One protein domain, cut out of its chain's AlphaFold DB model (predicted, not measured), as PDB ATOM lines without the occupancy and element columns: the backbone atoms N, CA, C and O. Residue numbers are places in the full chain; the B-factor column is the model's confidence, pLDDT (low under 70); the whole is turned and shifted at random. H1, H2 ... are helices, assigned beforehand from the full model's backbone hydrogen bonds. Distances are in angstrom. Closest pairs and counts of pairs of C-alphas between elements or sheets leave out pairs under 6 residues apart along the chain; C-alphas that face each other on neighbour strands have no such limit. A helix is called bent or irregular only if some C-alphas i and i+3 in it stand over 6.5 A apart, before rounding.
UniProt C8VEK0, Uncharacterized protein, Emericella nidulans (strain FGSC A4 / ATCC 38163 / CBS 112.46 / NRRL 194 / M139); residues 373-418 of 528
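This is residues 373 to 418 of the 528 residues of an uncharacterized protein of Emericella nidulans (strain FGSC A4 / ATCC 38163 / CBS 112.46 / NRRL 194 / M139) (UniProt C8VEK0). One long straight helix, H1, and one short helix, H2, are joined by a drawn-out link and do not pack on each other: H1 makes one arm of a wide open V, and the link with H2 makes the other. The corner of the V lies near Arg 398, where H1 ends, and the space between the arms is empty. The printed part has 46 residues with two named helices, H1 then H2, and no named strand; its class is all helix. The whole is extended, with a radius of gyration of the C-alphas of 17.1 A, and it is flat, spanning 50 by 30 by 11 A.

H1 takes residues 373 to 398, from C-alpha 373 at (-51.374, -5.193, 17.600) to C-alpha 398 at (-27.211, 22.252, 25.089), a length of 37.3 A. Nine residues follow, with C-alpha 403 at (-25.667, 14.386, 36.018). H2 takes residues 408 to 417, is 14.7 A from first to last C-alpha, and ends with C-alpha 417 at (-26.444, 10.823, 56.861).

H1 and H2 are apart, with no C-alpha of the one within 8 A of the other. Residues 373 to 391, 393 to 400 and 402 to 418 stand free, with no C-alpha 8 or more residues away along the chain within 10 A. In H1 and H2 every O i to N i+4 pair is within hydrogen-bond range. Neither helix is bent.

The two C-alphas farthest apart, those of Tyr 375 and Gln 417, are 49.9 A apart. The printed part has no cut, and the link from H1 to H2 is short, not tight. The mean pLDDT of the printed part is 81.5, that of H1 is 92 and that of H2 is 74; residues 400 to 408 and residue 410 are under 70.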
ATOM      1  N   PHE A 373     -52.110  -5.444  16.362       87.44
ATOM      2  CA  PHE A 373     -51.374  -5.193  17.600       87.44
ATOM      3  C   PHE A 373     -49.860  -5.104  17.367       87.44
ATOM      4  O   PHE A 373     -49.216  -4.213  17.916       87.44
ATOM      5  N   ASP A 374     -49.306  -5.954  16.497       83.31
ATOM      6  CA  ASP A 374     -47.875  -5.956  16.174       83.31
ATOM      7  C   ASP A 374     -47.477  -4.631  15.513       83.31
ATOM      8  O   ASP A 374     -46.456  -4.036  15.853       83.31
ATOM      9  N   TYR A 375     -48.329  -4.111  14.625       88.31
ATOM     10  CA  TYR A 375     -48.117  -2.804  14.003       88.31
ATOM     11  C   TYR A 375     -48.157  -1.662  15.026       88.31
ATOM     12  O   TYR A 375     -47.307  -0.776  14.977       88.31
ATOM     13  N   VAL A 376     -49.098  -1.684  15.977       92.94
ATOM     14  CA  VAL A 376     -49.169  -0.672  17.048       92.94
ATOM     15  C   VAL A 376     -47.934  -0.733  17.946       92.94
ATOM     16  O   VAL A 376     -47.361   0.310  18.261       92.94
ATOM     17  N   ALA A 377     -47.488  -1.934  18.317       90.44
ATOM     18  CA  ALA A 377     -46.282  -2.125  19.115       90.44
ATOM     19  C   ALA A 377     -45.037  -1.581  18.395       90.44
ATOM     20  O   ALA A 377     -44.262  -0.837  18.996       90.44
ATOM     21  N   ILE A 378     -44.884  -1.871  17.097       92.31
ATOM     22  CA  ILE A 378     -43.792  -1.335  16.269       92.31
ATOM     23  C   ILE A 378     -43.843   0.199  16.229       92.31
ATOM     24  O   ILE A 378     -42.815   0.848  16.414       92.31
ATOM     25  N   ILE A 379     -45.026   0.791  16.037       95.50
ATOM     26  CA  ILE A 379     -45.196   2.251  16.014       95.50
ATOM     27  C   ILE A 379     -44.799   2.875  17.358       95.50
ATOM     28  O   ILE A 379     -44.040   3.843  17.377       95.50
ATOM     29  N   LEU A 380     -45.265   2.323  18.483       95.31
ATOM     30  CA  LEU A 380     -44.916   2.821  19.819       95.31
ATOM     31  C   LEU A 380     -43.409   2.739  20.086       95.31
ATOM     32  O   LEU A 380     -42.827   3.678  20.630       95.31
ATOM     33  N   LEU A 381     -42.771   1.647  19.663       95.06
ATOM     34  CA  LEU A 381     -41.336   1.447  19.830       95.06
ATOM     35  C   LEU A 381     -40.535   2.439  18.973       95.06
ATOM     36  O   LEU A 381     -39.580   3.039  19.462       95.06
ATOM     37  N   LEU A 382     -40.976   2.711  17.740       96.06
ATOM     38  CA  LEU A 382     -40.389   3.749  16.887       96.06
ATOM     39  C   LEU A 382     -40.551   5.157  17.478       96.06
ATOM     40  O   LEU A 382     -39.603   5.940  17.439       96.06
ATOM     41  N   ILE A 383     -41.710   5.476  18.066       97.19
ATOM     42  CA  ILE A 383     -41.930   6.756  18.761       97.19
ATOM     43  C   ILE A 383     -40.975   6.887  19.951       97.19
ATOM     44  O   ILE A 383     -40.370   7.941  20.137       97.19
ATOM     45  N   HIS A 384     -40.802   5.825  20.739       95.44
ATOM     46  CA  HIS A 384     -39.877   5.834  21.869       95.44
ATOM     47  C   HIS A 384     -38.428   6.061  21.419       95.44
ATOM     48  O   HIS A 384     -37.745   6.926  21.966       95.44
ATOM     49  N   VAL A 385     -37.982   5.348  20.379       96.50
ATOM     50  CA  VAL A 385     -36.649   5.532  19.785       96.50
ATOM     51  C   VAL A 385     -36.470   6.962  19.275       96.50
ATOM     52  O   VAL A 385     -35.427   7.566  19.511       96.50
ATOM     53  N   PHE A 386     -37.488   7.537  18.632       97.31
ATOM     54  CA  PHE A 386     -37.451   8.921  18.165       97.31
ATOM     55  C   PHE A 386     -37.308   9.922  19.319       97.31
ATOM     56  O   PHE A 386     -36.464  10.813  19.251       97.31
ATOM     57  N   LEU A 387     -38.089   9.764  20.393       95.38
ATOM     58  CA  LEU A 387     -38.002  10.628  21.575       95.38
ATOM     59  C   LEU A 387     -36.635  10.524  22.252       95.38
ATOM     60  O   LEU A 387     -36.043  11.548  22.590       95.38
ATOM     61  N   ALA A 388     -36.112   9.305  22.403       93.62
ATOM     62  CA  ALA A 388     -34.779   9.076  22.948       93.62
ATOM     63  C   ALA A 388     -33.703   9.742  22.078       93.62
ATOM     64  O   ALA A 388     -32.841  10.447  22.593       93.62
ATOM     65  N   PHE A 389     -33.786   9.596  20.755       95.94
ATOM     66  CA  PHE A 389     -32.838  10.202  19.823       95.94
ATOM     67  C   PHE A 389     -32.897  11.736  19.840       95.94
ATOM     68  O   PHE A 389     -31.860  12.397  19.893       95.94
ATOM     69  N   ALA A 390     -34.102  12.311  19.868       94.62
ATOM     70  CA  ALA A 390     -34.302  13.750  19.992       94.62
ATOM     71  C   ALA A 390     -33.739  14.288  21.316       94.62
ATOM     72  O   ALA A 390     -33.077  15.323  21.320       94.62
ATOM     73  N   HIS A 391     -33.947  13.568  22.422       87.94
ATOM     74  CA  HIS A 391     -33.382  13.916  23.722       87.94
ATOM     75  C   HIS A 391     -31.849  13.859  23.712       87.94
ATOM     76  O   HIS A 391     -31.198  14.779  24.208       87.94
ATOM     77  N   THR A 392     -31.258  12.833  23.095       89.56
ATOM     78  CA  THR A 392     -29.801  12.725  22.941       89.56
ATOM     79  C   THR A 392     -29.238  13.895  22.135       89.56
ATOM     80  O   THR A 392     -28.286  14.530  22.580       89.56
ATOM     81  N   ILE A 393     -29.847  14.252  20.997       92.94
ATOM     82  CA  ILE A 393     -29.430  15.423  20.203       92.94
ATOM     83  C   ILE A 393     -29.574  16.713  21.015       92.94
ATOM     84  O   ILE A 393     -28.676  17.553  21.006       92.94
ATOM     85  N   TRP A 394     -30.693  16.874  21.723       90.06
ATOM     86  CA  TRP A 394     -30.947  18.047  22.551       90.06
ATOM     87  C   TRP A 394     -29.898  18.211  23.654       90.06
ATOM     88  O   TRP A 394     -29.377  19.310  23.844       90.06
ATOM     89  N   SER A 395     -29.559  17.123  24.349       86.19
ATOM     90  CA  SER A 395     -28.544  17.125  25.404       86.19
ATOM     91  C   SER A 395     -27.152  17.432  24.843       86.19
ATOM     92  O   SER A 395     -26.456  18.286  25.392       86.19
ATOM     93  N   LEU A 396     -26.790  16.850  23.692       89.06
ATOM     94  CA  LEU A 396     -25.538  17.171  22.998       89.06
ATOM     95  C   LEU A 396     -25.467  18.643  22.567       89.06
ATOM     96  O   LEU A 396     -24.400  19.245  22.641       89.06
ATOM     97  N   TRP A 397     -26.582  19.237  22.127       92.56
ATOM     98  CA  TRP A 397     -26.590  20.627  21.667       92.56
ATOM     99  C   TRP A 397     -26.537  21.637  22.814       92.56
ATOM    100  O   TRP A 397     -25.840  22.645  22.712       92.56
ATOM    101  N   ARG A 398     -27.253  21.375  23.913       87.75
ATOM    102  CA  ARG A 398     -27.211  22.252  25.089       87.75
ATOM    103  C   ARG A 398     -25.932  22.110  25.908       87.75
ATOM    104  O   ARG A 398     -25.631  23.021  26.669       87.75
ATOM    105  N   GLY A 399     -25.218  20.988  25.793       74.25
ATOM    106  CA  GLY A 399     -24.078  20.683  26.663       74.25
ATOM    107  C   GLY A 399     -24.469  20.532  28.140       74.25
ATOM    108  O   GLY A 399     -23.604  20.509  29.007       74.25
ATOM    109  N   GLU A 400     -25.770  20.450  28.426       66.00
ATOM    110  CA  GLU A 400     -26.321  20.207  29.752       66.00
ATOM    111  C   GLU A 400     -26.608  18.705  29.839       66.00
ATOM    112  O   GLU A 400     -27.611  18.206  29.316       66.00
ATOM    113  N   THR A 401     -25.699  17.960  30.464       58.19
ATOM    114  CA  THR A 401     -25.999  16.620  30.961       58.19
ATOM    115  C   THR A 401     -26.644  16.789  32.331       58.19
ATOM    116  O   THR A 401     -26.108  17.462  33.210       58.19
ATOM    117  N   SER A 402     -27.830  16.214  32.541       53.03
ATOM    118  CA  SER A 402     -28.343  16.063  33.900       53.03
ATOM    119  C   SER A 402     -27.574  14.919  34.565       53.03
ATOM    120  O   SER A 402     -28.086  13.805  34.679       53.03
ATOM    121  N   GLU A 403     -26.332  15.174  34.976       55.28
ATOM    122  CA  GLU A 403     -25.667  14.386  36.018       55.28
ATOM    123  C   GLU A 403     -26.402  14.678  37.320       55.28
ATOM    124  O   GLU A 403     -26.006  15.510  38.132       55.28
ATOM    125  N   ALA A 404     -27.585  14.082  37.468       53.97
ATOM    126  CA  ALA A 404     -28.313  14.231  38.708       53.97
ATOM    127  C   ALA A 404     -27.592  13.452  39.811       53.97
ATOM    128  O   ALA A 404     -27.559  13.959  40.922       53.97
ATOM    129  N   TRP A 405     -26.995  12.286  39.519       57.06
ATOM    130  CA  TRP A 405     -26.297  11.438  40.494       57.06
ATOM    131  C   TRP A 405     -25.356  10.477  39.757       57.06
ATOM    132  O   TRP A 405     -25.825   9.768  38.865       57.06
ATOM    133  N   ASP A 406     -24.074  10.412  40.132       54.31
ATOM    134  CA  ASP A 406     -23.132   9.460  39.523       54.31
ATOM    135  C   ASP A 406     -23.540   8.015  39.831       54.31
ATOM    136  O   ASP A 406     -23.431   7.135  38.976       54.31
ATOM    137  N   THR A 407     -24.093   7.747  41.024       62.38
ATOM    138  CA  THR A 407     -24.627   6.422  41.361       62.38
ATOM    139  C   THR A 407     -25.770   6.470  42.397       62.38
ATOM    140  O   THR A 407     -25.789   7.296  43.308       62.38
ATOM    141  N   ILE A 408     -26.731   5.537  42.302       68.44
ATOM    142  CA  ILE A 408     -27.827   5.357  43.285       68.44
ATOM    143  C   ILE A 408     -27.314   5.157  44.735       68.44
ATOM    144  O   ILE A 408     -27.911   5.725  45.651       68.44
ATOM    145  N   PRO A 409     -26.224   4.402  44.992       71.19
ATOM    146  CA  PRO A 409     -25.650   4.253  46.330       71.19
ATOM    147  C   PRO A 409     -25.196   5.562  46.979       71.19
ATOM    148  O   PRO A 409     -25.332   5.699  48.192       71.19
ATOM    149  N   GLU A 410     -24.700   6.529  46.204       67.31
ATOM    150  CA  GLU A 410     -24.272   7.831  46.732       67.31
ATOM    151  C   GLU A 410     -25.462   8.627  47.281       67.31
ATOM    152  O   GLU A 410     -25.411   9.146  48.397       67.31
ATOM    153  N   LEU A 411     -26.582   8.627  46.550       73.00
ATOM    154  CA  LEU A 411     -27.836   9.227  47.005       73.00
ATOM    155  C   LEU A 411     -28.346   8.554  48.290       73.00
ATOM    156  O   LEU A 411     -28.792   9.237  49.213       73.00
ATOM    157  N   VAL A 412     -28.257   7.222  48.375       75.38
ATOM    158  CA  VAL A 412     -28.666   6.470  49.571       75.38
ATOM    159  C   VAL A 412     -27.767   6.810  50.761       75.38
ATOM    160  O   VAL A 412     -28.291   7.141  51.826       75.38
ATOM    161  N   ALA A 413     -26.444   6.804  50.590       75.75
ATOM    162  CA  ALA A 413     -25.494   7.151  51.648       75.75
ATOM    163  C   ALA A 413     -25.726   8.577  52.174       75.75
ATOM    164  O   ALA A 413     -25.808   8.793  53.384       75.75
ATOM    165  N   LEU A 414     -25.930   9.534  51.266       74.31
ATOM    166  CA  LEU A 414     -26.224  10.919  51.617       74.31
ATOM    167  C   LEU A 414     -27.574  11.053  52.340       74.31
ATOM    168  O   LEU A 414     -27.687  11.783  53.326       74.31
ATOM    169  N   SER A 415     -28.596  10.313  51.902       74.69
ATOM    170  CA  SER A 415     -29.912  10.312  52.551       74.69
ATOM    171  C   SER A 415     -29.884   9.745  53.971       74.69
ATOM    172  O   SER A 415     -30.579  10.266  54.838       74.69
ATOM    173  N   GLN A 416     -29.042   8.740  54.236       79.06
ATOM    174  CA  GLN A 416     -28.879   8.143  55.565       79.06
ATOM    175  C   GLN A 416     -28.129   9.055  56.541       79.06
ATOM    176  O   GLN A 416     -28.390   9.011  57.741       79.06
ATOM    177  N   GLN A 417     -27.199   9.873  56.040       76.75
ATOM    178  CA  GLN A 417     -26.444  10.823  56.861       76.75
ATOM    179  C   GLN A 417     -27.197  12.135  57.112       76.75
ATOM    180  O   GLN A 417     -26.836  12.895  58.006       76.75
ATOM    181  N   SER A 418     -28.259  12.399  56.350       79.12
ATOM    182  CA  SER A 418     -29.042  13.626  56.455       79.12
ATOM    183  C   SER A 418     -30.076  13.561  57.588       79.12
ATOM    184  O   SER A 418     -30.632  12.497  57.865       79.12
TER     185      SER A 418